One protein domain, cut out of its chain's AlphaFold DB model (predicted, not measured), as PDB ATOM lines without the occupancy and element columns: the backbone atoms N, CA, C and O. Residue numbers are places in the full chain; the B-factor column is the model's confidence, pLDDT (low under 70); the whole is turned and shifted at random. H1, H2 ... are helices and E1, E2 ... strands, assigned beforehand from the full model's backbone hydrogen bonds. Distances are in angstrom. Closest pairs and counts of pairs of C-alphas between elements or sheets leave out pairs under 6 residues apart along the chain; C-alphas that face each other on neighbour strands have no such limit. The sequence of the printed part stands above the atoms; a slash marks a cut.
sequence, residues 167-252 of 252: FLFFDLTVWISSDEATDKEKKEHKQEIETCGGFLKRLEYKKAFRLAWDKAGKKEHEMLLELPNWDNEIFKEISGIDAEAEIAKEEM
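This is residues 167 to 252 of the 252 residues of an uncharacterized protein of Treponema denticola SP33 (UniProt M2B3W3). The model is a long, loose body: a narrow ribbon of two strands, E1 and E2, tipped by the short helices H1 and H2, makes one end, and a head of three helices, H4, H5 and H6, makes the other. H3 lies between them. The printed part has 86 residues, with two named strands and six named helices in the order E1 H1 H2 E2 H3 H4 H5 H6; the sheet E1 - E2 is antiparallel, and the class is mostly helix. The whole is loose, with a radius of gyration of the C-alphas of 16.7 A and spans of 48 by 25 by 19 A.

E1, residues 173 to 177, and E2, residues 198 to 202, are antiparallel at 153 degrees; N 174 and O 201, 2.9 A apart, are within hydrogen-bond range. H2, residues 190 to 196, comes closest to E2 at the C-alphas of Glu 192 and Phe 199, 5.8 A. H1, residues 183 to 188, and H2 are close but not clearly touching, the closest C-alphas, of Lys 186 and Ile 193, being 7.2 A apart. H3, residues 205 to 215, touches H5, residues 232 to 239, only just about perpendicular at 70.1 degrees; the closest C-alphas, of Lys 206 and Ser 239, are 5.2 A apart. H4, residues 218 to 225, touches H6, residues 243 to 250, at a shallow tilt of 29 degrees, opposite ways; the closest C-alphas, of His 221 and Ile 247, are 6.8 A apart. H3 and H6 are apart. Every O i to N i+4 pair is within hydrogen-bond range in H1, H2, H3 and H5, but 3 of 4 in H4 and H6.

E1 begins at C-alpha 173 (22.565, 1.556, 4.654) and measures 13.0 A, E2 13.3 A, and H3 15.7 A. H6 ends at C-alpha 250 (3.329, 21.027, 11.054).

The C-alphas farthest apart, of Glu 194 and Asn 229, are 49.2 A apart. The printed part has no cut and no long link; residue 252 is under pLDDT 70.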
ATOM      1  N   PHE A 167      18.841  16.692   5.282       95.94
ATOM      2  CA  PHE A 167      18.168  15.396   5.196       95.94
ATOM      3  C   PHE A 167      18.125  14.805   3.778       95.94
ATOM      4  O   PHE A 167      17.894  13.606   3.649       95.94
ATOM      5  N   LEU A 168      18.361  15.594   2.718       96.50
ATOM      6  CA  LEU A 168      18.487  15.069   1.351       96.50
ATOM      7  C   LEU A 168      19.744  14.200   1.171       96.50
ATOM      8  O   LEU A 168      19.789  13.366   0.267       96.50
ATOM      9  N   PHE A 169      20.742  14.349   2.046       95.38
ATOM     10  CA  PHE A 169      21.999  13.598   2.029       95.38
ATOM     11  C   PHE A 169      21.948  12.416   3.007       95.38
ATOM     12  O   PHE A 169      22.711  12.346   3.970       95.38
ATOM     13  N   PHE A 170      21.018  11.488   2.775       94.75
ATOM     14  CA  PHE A 170      20.793  10.328   3.639       94.75
ATOM     15  C   PHE A 170      21.460   9.046   3.128       94.75
ATOM     16  O   PHE A 170      21.614   8.822   1.925       94.75
ATOM     17  N   ASP A 171      21.784   8.147   4.060       94.50
ATOM     18  CA  ASP A 171      22.355   6.842   3.747       94.50
ATOM     19  C   ASP A 171      21.280   5.793   3.437       94.50
ATOM     20  O   ASP A 171      20.262   5.663   4.119       94.50
ATOM     21  N   LEU A 172      21.550   4.955   2.433       95.81
ATOM     22  CA  LEU A 172      20.726   3.779   2.126       95.81
ATOM     23  C   LEU A 172      21.061   2.566   2.993       95.81
ATOM     24  O   LEU A 172      20.371   1.550   2.909       95.81
ATOM     25  N   THR A 173      22.111   2.649   3.802       94.69
ATOM     26  CA  THR A 173      22.565   1.556   4.654       94.69
ATOM     27  C   THR A 173      22.568   2.034   6.091       94.69
ATOM     28  O   THR A 173      23.234   3.008   6.420       94.69
ATOM     29  N   VAL A 174      21.841   1.327   6.950       91.69
ATOM     30  CA  VAL A 174      21.747   1.645   8.375       91.69
ATOM     31  C   VAL A 174      22.298   0.499   9.206       91.69
ATOM     32  O   VAL A 174      22.203  -0.668   8.822       91.69
ATOM     33  N   TRP A 175      22.873   0.835  10.354       94.62
ATOM     34  CA  TRP A 175      23.226  -0.151  11.365       94.62
ATOM     35  C   TRP A 175      21.972  -0.583  12.125       94.62
ATOM     36  O   TRP A 175      21.231   0.270  12.608       94.62
ATOM     37  N   ILE A 176      21.747  -1.892  12.229       94.25
ATOM     38  CA  ILE A 176      20.689  -2.490  13.045       94.25
ATOM     39  C   ILE A 176      21.358  -3.238  14.188       94.25
ATOM     40  O   ILE A 176      22.102  -4.197  13.963       94.25
ATOM     41  N   SER A 177      21.101  -2.791  15.415       95.81
ATOM     42  CA  SER A 177      21.604  -3.471  16.606       95.81
ATOM     43  C   SER A 177      20.888  -4.805  16.832       95.81
ATOM     44  O   SER A 177      19.770  -5.029  16.362       95.81
ATOM     45  N   SER A 178      21.516  -5.703  17.591       93.94
ATOM     46  CA  SER A 178      20.912  -6.979  17.990       93.94
ATOM     47  C   SER A 178      19.546  -6.821  18.656       93.94
ATOM     48  O   SER A 178      18.696  -7.700  18.528       93.94
ATOM     49  N   ASP A 179      19.330  -5.713  19.359       95.44
ATOM     50  CA  ASP A 179      18.119  -5.477  20.142       95.44
ATOM     51  C   ASP A 179      16.962  -4.995  19.259       95.44
ATOM     52  O   ASP A 179      15.809  -5.347  19.503       95.44
ATOM     53  N   GLU A 180      17.277  -4.275  18.181       93.25
ATOM     54  CA  GLU A 180      16.315  -3.771  17.194       93.25
ATOM     55  C   GLU A 180      16.008  -4.789  16.085       93.25
ATOM     56  O   GLU A 180      14.986  -4.683  15.404       93.25
ATOM     57  N   ALA A 181      16.880  -5.784  15.897       93.12
ATOM     58  CA  ALA A 181      16.723  -6.808  14.876       93.12
ATOM     59  C   ALA A 181      15.475  -7.676  15.115       93.12
ATOM     60  O   ALA A 181      15.247  -8.214  16.207       93.12
ATOM     61  N   THR A 182      14.691  -7.883  14.057       95.00
ATOM     62  CA  THR A 182      13.548  -8.805  14.072       95.00
ATOM     63  C   THR A 182      14.006 -10.256  14.232       95.00
ATOM     64  O   THR A 182      15.138 -10.609  13.912       95.00
ATOM     65  N   ASP A 183      13.110 -11.153  14.651       96.12
ATOM     66  CA  ASP A 183      13.441 -12.581  14.800       96.12
ATOM     67  C   ASP A 183      13.925 -13.239  13.503       96.12
ATOM     68  O   ASP A 183      14.697 -14.200  13.533       96.12
ATOM     69  N   LYS A 184      13.458 -12.743  12.352       96.00
ATOM     70  CA  LYS A 184      13.928 -13.196  11.043       96.00
ATOM     71  C   LYS A 184      15.361 -12.723  10.798       96.00
ATOM     72  O   LYS A 184      16.218 -13.543  10.485       96.00
ATOM     73  N   GLU A 185      15.627 -11.441  11.014       95.19
ATOM     74  CA  GLU A 185      16.961 -10.854  10.845       95.19
ATOM     75  C   GLU A 185      17.979 -11.455  11.816       95.19
ATOM     76  O   GLU A 185      19.095 -11.754  11.415       95.19
ATOM     77  N   LYS A 186      17.579 -11.744  13.060       94.38
ATOM     78  CA  LYS A 186      18.410 -12.448  14.049       94.38
ATOM     79  C   LYS A 186      18.839 -13.838  13.590       94.38
ATOM     80  O   LYS A 186      19.905 -14.310  13.973       94.38
ATOM     81  N   LYS A 187      18.007 -14.512  12.791       95.56
ATOM     82  CA  LYS A 187      18.340 -15.816  12.203       95.56
ATOM     83  C   LYS A 187      19.227 -15.667  10.970       95.56
ATOM     84  O   LYS A 187      20.157 -16.450  10.819       95.56
ATOM     85  N   GLU A 188      18.935 -14.696  10.108       96.00
ATOM     86  CA  GLU A 188      19.664 -14.462   8.852       96.00
ATOM     87  C   GLU A 188      21.069 -13.880   9.083       96.00
ATOM     88  O   GLU A 188      22.009 -14.312   8.428       96.00
ATOM     89  N   HIS A 189      21.222 -12.989  10.065       95.56
ATOM     90  CA  HIS A 189      22.466 -12.282  10.406       95.56
ATOM     91  C   HIS A 189      23.040 -12.722  11.755       95.56
ATOM     92  O   HIS A 189      23.602 -11.929  12.517       95.56
ATOM     93  N   LYS A 190      22.840 -14.000  12.100       96.00
ATOM     94  CA  LYS A 190      23.222 -14.545  13.407       96.00
ATOM     95  C   LYS A 190      24.709 -14.332  13.700       96.00
ATOM     96  O   LYS A 190      25.059 -13.945  14.811       96.00
ATOM     97  N   GLN A 191      25.566 -14.588  12.713       96.19
ATOM     98  CA  GLN A 191      27.011 -14.496  12.889       96.19
ATOM     99  C   GLN A 191      27.441 -13.049  13.140       96.19
ATOM    100  O   GLN A 191      28.165 -12.793  14.095       96.19
ATOM    101  N   GLU A 192      26.963 -12.109  12.328       95.88
ATOM    102  CA  GLU A 192      27.274 -10.685  12.459       95.88
ATOM    103  C   GLU A 192      26.809 -10.136  13.810       95.88
ATOM    104  O   GLU A 192      27.552  -9.417  14.475       95.88
ATOM    105  N   ILE A 193      25.623 -10.544  14.270       95.81
ATOM    106  CA  ILE A 193      25.107 -10.174  15.591       95.81
ATOM    107  C   ILE A 193      25.994 -10.721  16.714       95.81
ATOM    108  O   ILE A 193      26.340  -9.972  17.627       95.81
ATOM    109  N   GLU A 194      26.396 -11.993  16.648       95.62
ATOM    110  CA  GLU A 194      27.261 -12.614  17.661       95.62
ATOM    111  C   GLU A 194      28.662 -11.983  17.700       95.62
ATOM    112  O   GLU A 194      29.250 -11.867  18.775       95.62
ATOM    113  N   THR A 195      29.202 -11.549  16.555       96.19
ATOM    114  CA  THR A 195      30.561 -10.990  16.475       96.19
ATOM    115  C   THR A 195      30.631  -9.478  16.657       96.19
ATOM    116  O   THR A 195      31.626  -8.972  17.172       96.19
ATOM    117  N   CYS A 196      29.616  -8.742  16.202       95.62
ATOM    118  CA  CYS A 196      29.651  -7.282  16.071       95.62
ATOM    119  C   CYS A 196      28.515  -6.570  16.823       95.62
ATOM    120  O   CYS A 196      28.495  -5.342  16.849       95.62
ATOM    121  N   GLY A 197      27.572  -7.301  17.426       95.31
ATOM    122  CA  GLY A 197      26.422  -6.725  18.136       95.31
ATOM    123  C   GLY A 197      25.325  -6.168  17.220       95.31
ATOM    124  O   GLY A 197      24.415  -5.488  17.690       95.31
ATOM    125  N   GLY A 198      25.395  -6.435  15.915       96.00
ATOM    126  CA  GLY A 198      24.453  -5.937  14.917       96.00
ATOM    127  C   GLY A 198      24.934  -6.194  13.492       96.00
ATOM    128  O   GLY A 198      25.939  -6.873  13.278       96.00
ATOM    129  N   PHE A 199      24.211  -5.657  12.513       96.69
ATOM    130  CA  PHE A 199      24.535  -5.802  11.094       96.69
ATOM    131  C   PHE A 199      24.136  -4.558  10.292       96.69
ATOM    132  O   PHE A 199      23.309  -3.749  10.714       96.69
ATOM    133  N   LEU A 200      24.728  -4.408   9.106       95.69
ATOM    134  CA  LEU A 200      24.350  -3.364   8.158       95.69
ATOM    135  C   LEU A 200      23.180  -3.838   7.299       95.69
ATOM    136  O   LEU A 200      23.260  -4.871   6.632       95.69
ATOM    137  N   LYS A 201      22.111  -3.045   7.269       94.00
ATOM    138  CA  LYS A 201      20.921  -3.306   6.465       94.00
ATOM    139  C   LYS A 201      20.759  -2.242   5.397       94.00
ATOM    140  O   LYS A 201      20.681  -1.052   5.699       94.00
ATOM    141  N   ARG A 202      20.623  -2.682   4.146       95.06
ATOM    142  CA  ARG A 202      20.229  -1.806   3.043       95.06
ATOM    143  C   ARG A 202      18.718  -1.585   3.065       95.06
ATOM    144  O   ARG A 202      17.943  -2.540   3.117       95.06
ATOM    145  N   LEU A 203      18.307  -0.327   3.026       94.31
ATOM    146  CA  LEU A 203      16.917   0.094   2.974       94.31
ATOM    147  C   LEU A 203      16.474   0.341   1.529       94.31
ATOM    148  O   LEU A 203      17.264   0.734   0.670       94.31
ATOM    149  N   GLU A 204      15.178   0.146   1.285       95.62
ATOM    150  CA  GLU A 204      14.535   0.644   0.067       95.62
ATOM    151  C   GLU A 204      14.623   2.171   0.022       95.62
ATOM    152  O   GLU A 204      14.401   2.828   1.043       95.62
ATOM    153  N   TYR A 205      14.879   2.734  -1.161       95.50
ATOM    154  CA  TYR A 205      15.156   4.165  -1.343       95.50
ATOM    155  C   TYR A 205      14.115   5.071  -0.667       95.50
ATOM    156  O   TYR A 205      14.461   5.869   0.200       95.50
ATOM    157  N   LYS A 206      12.822   4.876  -0.967       96.69
ATOM    158  CA  LYS A 206      11.730   5.684  -0.391       96.69
ATOM    159  C   LYS A 206      11.572   5.510   1.124       96.69
ATOM    160  O   LYS A 206      11.144   6.429   1.810       96.69
ATOM    161  N   LYS A 207      11.941   4.344   1.673       95.50
ATOM    162  CA  LYS A 207      11.913   4.115   3.130       95.50
ATOM    163  C   LYS A 207      13.041   4.867   3.830       95.50
ATOM    164  O   LYS A 207      12.805   5.450   4.880       95.50
ATOM    165  N   ALA A 208      14.243   4.852   3.256       96.00
ATOM    166  CA  ALA A 208      15.369   5.629   3.768       96.00
ATOM    167  C   ALA A 208      15.081   7.136   3.696       96.00
ATOM    168  O   ALA A 208      15.284   7.840   4.679       96.00
ATOM    169  N   PHE A 209      14.494   7.593   2.585       96.94
ATOM    170  CA  PHE A 209      14.053   8.977   2.416       96.94
ATOM    171  C   PHE A 209      13.044   9.379   3.498       96.94
ATOM    172  O   PHE A 209      13.220  10.395   4.162       96.94
ATOM    173  N   ARG A 210      12.022   8.542   3.740       96.94
ATOM    174  CA  ARG A 210      11.040   8.783   4.804       96.94
ATOM    175  C   ARG A 210      11.687   8.896   6.181       96.94
ATOM    176  O   ARG A 210      11.364   9.812   6.921       96.94
ATOM    177  N   LEU A 211      12.613   7.998   6.508       94.88
ATOM    178  CA  LEU A 211      13.336   8.044   7.781       94.88
ATOM    179  C   LEU A 211      14.182   9.312   7.935       94.88
ATOM    180  O   LEU A 211      14.337   9.792   9.054       94.88
ATOM    181  N   ALA A 212      14.761   9.819   6.846       96.81
ATOM    182  CA  ALA A 212      15.507  11.070   6.858       96.81
ATOM    183  C   ALA A 212      14.574  12.272   7.064       96.81
ATOM    184  O   ALA A 212      14.848  13.092   7.933       96.81
ATOM    185  N   TRP A 213      13.450  12.313   6.342       97.19
ATOM    186  CA  TRP A 213      12.387  13.308   6.515       97.19
ATOM    187  C   TRP A 213      11.860  13.339   7.954       97.19
ATOM    188  O   TRP A 213      11.899  14.370   8.601       97.19
ATOM    189  N   ASP A 214      11.482  12.190   8.521       95.69
ATOM    190  CA  ASP A 214      10.936  12.115   9.887       95.69
ATOM    191  C   ASP A 214      11.906  12.597  10.977       95.69
ATOM    192  O   ASP A 214      11.484  12.951  12.078       95.69
ATOM    193  N   LYS A 215      13.215  12.564  10.702       95.31
ATOM    194  CA  LYS A 215      14.254  13.066  11.609       95.31
ATOM    195  C   LYS A 215      14.564  14.544  11.395       95.31
ATOM    196  O   LYS A 215      15.170  15.150  12.280       95.31
ATOM    197  N   ALA A 216      14.223  15.083  10.232       96.62
ATOM    198  CA  ALA A 216      14.503  16.458   9.877       96.62
ATOM    199  C   ALA A 216      13.594  17.406  10.665       96.62
ATOM    200  O   ALA A 216      12.475  17.078  11.062       96.62
ATOM    201  N   GLY A 217      14.114  18.595  10.955       95.00
ATOM    202  CA  GLY A 217      13.334  19.628  11.627       95.00
ATOM    203  C   GLY A 217      12.453  20.396  10.644       95.00
ATOM    204  O   GLY A 217      12.804  20.536   9.475       95.00
ATOM    205  N   LYS A 218      11.387  21.025  11.154       94.19
ATOM    206  CA  LYS A 218      10.486  21.892  10.375       94.19
ATOM    207  C   LYS A 218      11.217  22.889   9.465       94.19
ATOM    208  O   LYS A 218      10.869  23.034   8.302       94.19
ATOM    209  N   LYS A 219      12.283  23.524   9.964       94.00
ATOM    210  CA  LYS A 219      13.098  24.458   9.171       94.00
ATOM    211  C   LYS A 219      13.709  23.797   7.929       94.00
ATOM    212  O   LYS A 219      13.772  24.420   6.879       94.00
ATOM    213  N   GLU A 220      14.180  22.558   8.039       95.69
ATOM    214  CA  GLU A 220      14.724  21.840   6.885       95.69
ATOM    215  C   GLU A 220      13.627  21.465   5.887       95.69
ATOM    216  O   GLU A 220      13.862  21.510   4.681       95.69
ATOM    217  N   HIS A 221      12.423  21.146   6.369       95.75
ATOM    218  CA  HIS A 221      11.267  20.948   5.497       95.75
ATOM    219  C   HIS A 221      10.892  22.238   4.753       95.75
ATOM    220  O   HIS A 221      10.652  22.198   3.552       95.75
ATOM    221  N   GLU A 222      10.905  23.391   5.424       94.25
ATOM    222  CA  GLU A 222      10.652  24.698   4.798       94.25
ATOM    223  C   GLU A 222      11.719  25.049   3.748       94.25
ATOM    224  O   GLU A 222      11.372  25.460   2.642       94.25
ATOM    225  N   MET A 223      13.006  24.794   4.035       95.69
ATOM    226  CA  MET A 223      14.108  24.982   3.073       95.69
ATOM    227  C   MET A 223      13.890  24.208   1.767       95.69
ATOM    228  O   MET A 223      14.330  24.643   0.704       95.69
ATOM    229  N   LEU A 224      13.206  23.063   1.821       95.44
ATOM    230  CA  LEU A 224      12.899  22.278   0.629       95.44
ATOM    231  C   LEU A 224      12.025  23.068  -0.362       95.44
ATOM    232  O   LEU A 224      12.260  23.002  -1.568       95.44
ATOM    233  N   LEU A 225      11.060  23.842   0.144       95.25
ATOM    234  CA  LEU A 225      10.145  24.650  -0.670       95.25
ATOM    235  C   LEU A 225      10.844  25.859  -1.317       95.25
ATOM    236  O   LEU A 225      10.344  26.422  -2.290       95.25
ATOM    237  N   GLU A 226      12.011  26.251  -0.798       95.38
ATOM    238  CA  GLU A 226      12.827  27.357  -1.313       95.38
ATOM    239  C   GLU A 226      13.771  26.931  -2.452       95.38
ATOM    240  O   GLU A 226      14.434  27.773  -3.075       95.38
ATOM    241  N   LEU A 227      13.835  25.628  -2.754       96.81
ATOM    242  CA  LEU A 227      14.668  25.111  -3.831       96.81
ATOM    243  C   LEU A 227      14.226  25.662  -5.202       96.81
ATOM    244  O   LEU A 227      13.030  25.773  -5.492       96.81
ATOM    245  N   PRO A 228      15.178  25.987  -6.101       97.19
ATOM    246  CA  PRO A 228      14.856  26.456  -7.443       97.19
ATOM    247  C   PRO A 228      13.904  25.528  -8.189       97.19
ATOM    248  O   PRO A 228      14.129  24.325  -8.259       97.19
ATOM    249  N   ASN A 229      12.888  26.113  -8.823       97.31
ATOM    250  CA  ASN A 229      11.886  25.391  -9.608       97.31
ATOM    251  C   ASN A 229      11.077  24.344  -8.818       97.31
ATOM    252  O   ASN A 229      10.536  23.454  -9.467       97.31
ATOM    253  N   TRP A 230      10.995  24.445  -7.481       97.56
ATOM    254  CA  TRP A 230      10.266  23.509  -6.613       97.56
ATOM    255  C   TRP A 230       8.979  22.951  -7.245       97.56
ATOM    256  O   TRP A 230       8.140  23.699  -7.756       97.56
ATOM    257  N   ASP A 231       8.848  21.623  -7.205       98.31
ATOM    258  CA  ASP A 231       7.709  20.880  -7.738       98.31
ATOM    259  C   ASP A 231       7.410  19.674  -6.832       98.31
ATOM    260  O   ASP A 231       8.147  18.680  -6.813       98.31
ATOM    261  N   ASN A 232       6.322  19.778  -6.062       98.12
ATOM    262  CA  ASN A 232       5.926  18.770  -5.078       98.12
ATOM    263  C   ASN A 232       5.587  17.415  -5.714       98.12
ATOM    264  O   ASN A 232       5.854  16.379  -5.110       98.12
ATOM    265  N   GLU A 233       5.051  17.384  -6.938       98.44
ATOM    266  CA  GLU A 233       4.693  16.122  -7.593       98.44
ATOM    267  C   GLU A 233       5.941  15.360  -8.044       98.44
ATOM    268  O   GLU A 233       6.053  14.158  -7.793       98.44
ATOM    269  N   ILE A 234       6.927  16.057  -8.621       98.31
ATOM    270  CA  ILE A 234       8.229  15.452  -8.947       98.31
ATOM    271  C   ILE A 234       8.931  14.988  -7.667       98.31
ATOM    272  O   ILE A 234       9.476  13.880  -7.622       98.31
ATOM    273  N   PHE A 235       8.906  15.801  -6.604       98.12
ATOM    274  CA  PHE A 235       9.481  15.402  -5.321       98.12
ATOM    275  C   PHE A 235       8.819  14.129  -4.786       98.12
ATOM    276  O   PHE A 235       9.516  13.177  -4.439       98.12
ATOM    277  N   LYS A 236       7.487  14.074  -4.780       98.19
ATOM    278  CA  LYS A 236       6.690  12.928  -4.332       98.19
ATOM    279  C   LYS A 236       6.915  11.682  -5.180       98.19
ATOM    280  O   LYS A 236       6.939  10.572  -4.642       98.19
ATOM    281  N   GLU A 237       7.123  11.825  -6.486       98.06
ATOM    282  CA  GLU A 237       7.493  10.708  -7.357       98.06
ATOM    283  C   GLU A 237       8.809  10.061  -6.895       98.06
ATOM    284  O   GLU A 237       8.880   8.833  -6.757       98.06
ATOM    285  N   ILE A 238       9.814  10.883  -6.573       97.19
ATOM    286  CA  ILE A 238      11.147  10.452  -6.131       97.19
ATOM    287  C   ILE A 238      11.112   9.916  -4.692       97.19
ATOM    288  O   ILE A 238      11.501   8.772  -4.444       97.19
ATOM    289  N   SER A 239      10.626  10.715  -3.741       97.25
ATOM    290  CA  SER A 239      10.701  10.446  -2.299       97.25
ATOM    291  C   SER A 239       9.568   9.551  -1.789       97.25
ATOM    292  O   SER A 239       9.756   8.777  -0.851       97.25
ATOM    293  N   GLY A 240       8.395   9.607  -2.426       97.50
ATOM    294  CA  GLY A 240       7.147   9.038  -1.909       97.50
ATOM    295  C   GLY A 240       6.437   9.911  -0.868       97.50
ATOM    296  O   GLY A 240       5.484   9.430  -0.258       97.50
ATOM    297  N   ILE A 241       6.893  11.145  -0.652       97.50
ATOM    298  CA  ILE A 241       6.408  12.061   0.387       97.50
ATOM    299  C   ILE A 241       5.685  13.228  -0.273       97.50
ATOM    300  O   ILE A 241       6.189  13.822  -1.221       97.50
ATOM    301  N   ASP A 242       4.507  13.557   0.248       97.81
ATOM    302  CA  ASP A 242       3.772  14.758  -0.136       97.81
ATOM    303  C   ASP A 242       4.206  15.906   0.784       97.81
ATOM    304  O   ASP A 242       3.642  16.093   1.864       97.81
ATOM    305  N   ALA A 243       5.284  16.596   0.402       97.00
ATOM    306  CA  ALA A 243       5.967  17.551   1.272       97.00
ATOM    307  C   ALA A 243       5.053  18.718   1.652       97.00
ATOM    308  O   ALA A 243       4.948  19.050   2.830       97.00
ATOM    309  N   GLU A 244       4.329  19.288   0.688       97.06
ATOM    310  CA  GLU A 244       3.394  20.390   0.949       97.06
ATOM    311  C   GLU A 244       2.278  19.976   1.917       97.06
ATOM    312  O   GLU A 244       1.973  20.701   2.867       97.06
ATOM    313  N   ALA A 245       1.698  18.786   1.730       96.75
ATOM    314  CA  ALA A 245       0.633  18.293   2.599       96.75
ATOM    315  C   ALA A 245       1.110  17.952   4.020       96.75
ATOM    316  O   ALA A 245       0.305  17.960   4.953       96.75
ATOM    317  N   GLU A 246       2.378  17.587   4.196       96.12
ATOM    318  CA  GLU A 246       2.951  17.282   5.508       96.12
ATOM    319  C   GLU A 246       3.426  18.531   6.240       96.12
ATOM    320  O   GLU A 246       3.055  18.706   7.398       96.12
ATOM    321  N   ILE A 247       4.113  19.446   5.555       95.19
ATOM    322  CA  ILE A 247       4.521  20.738   6.122       95.19
ATOM    323  C   ILE A 247       3.297  21.524   6.598       95.19
ATOM    324  O   ILE A 247       3.292  22.040   7.713       95.19
ATOM    325  N   ALA A 248       2.205  21.530   5.823       93.06
ATOM    326  CA  ALA A 248       0.963  22.192   6.226       93.06
ATOM    327  C   ALA A 248       0.379  21.643   7.545       93.06
ATOM    328  O   ALA A 248      -0.287  22.374   8.273       93.06
ATOM    329  N   LYS A 249       0.628  20.369   7.884       92.19
ATOM    330  CA  LYS A 249       0.199  19.780   9.167       92.19
ATOM    331  C   LYS A 249       1.112  20.178  10.325       92.19
ATOM    332  O   LYS A 249       0.656  20.157  11.460       92.19
ATOM    333  N   GLU A 250       2.368  20.528  10.058       85.31
ATOM    334  CA  GLU A 250       3.329  21.027  11.054       85.31
ATOM    335  C   GLU A 250       3.107  22.511  11.406       85.31
ATOM    336  O   GLU A 250       3.725  23.052  12.329       85.31
ATOM    337  N   GLU A 251       2.266  23.210  10.644       74.31
ATOM    338  CA  GLU A 251       1.838  24.590  10.902       74.31
ATOM    339  C   GLU A 251       0.550  24.695  11.734       74.31
ATOM    340  O   GLU A 251       0.239  25.785  12.219       74.31
ATOM    341  N   MET A 252      -0.171  23.582  11.915       61.91
ATOM    342  CA  MET A 252      -1.412  23.480  12.701       61.91
ATOM    343  C   MET A 252      -1.154  23.095  14.159       61.91
ATOM    344  O   MET A 252      -1.903  23.611  15.022       61.91
TER     345      MET A 252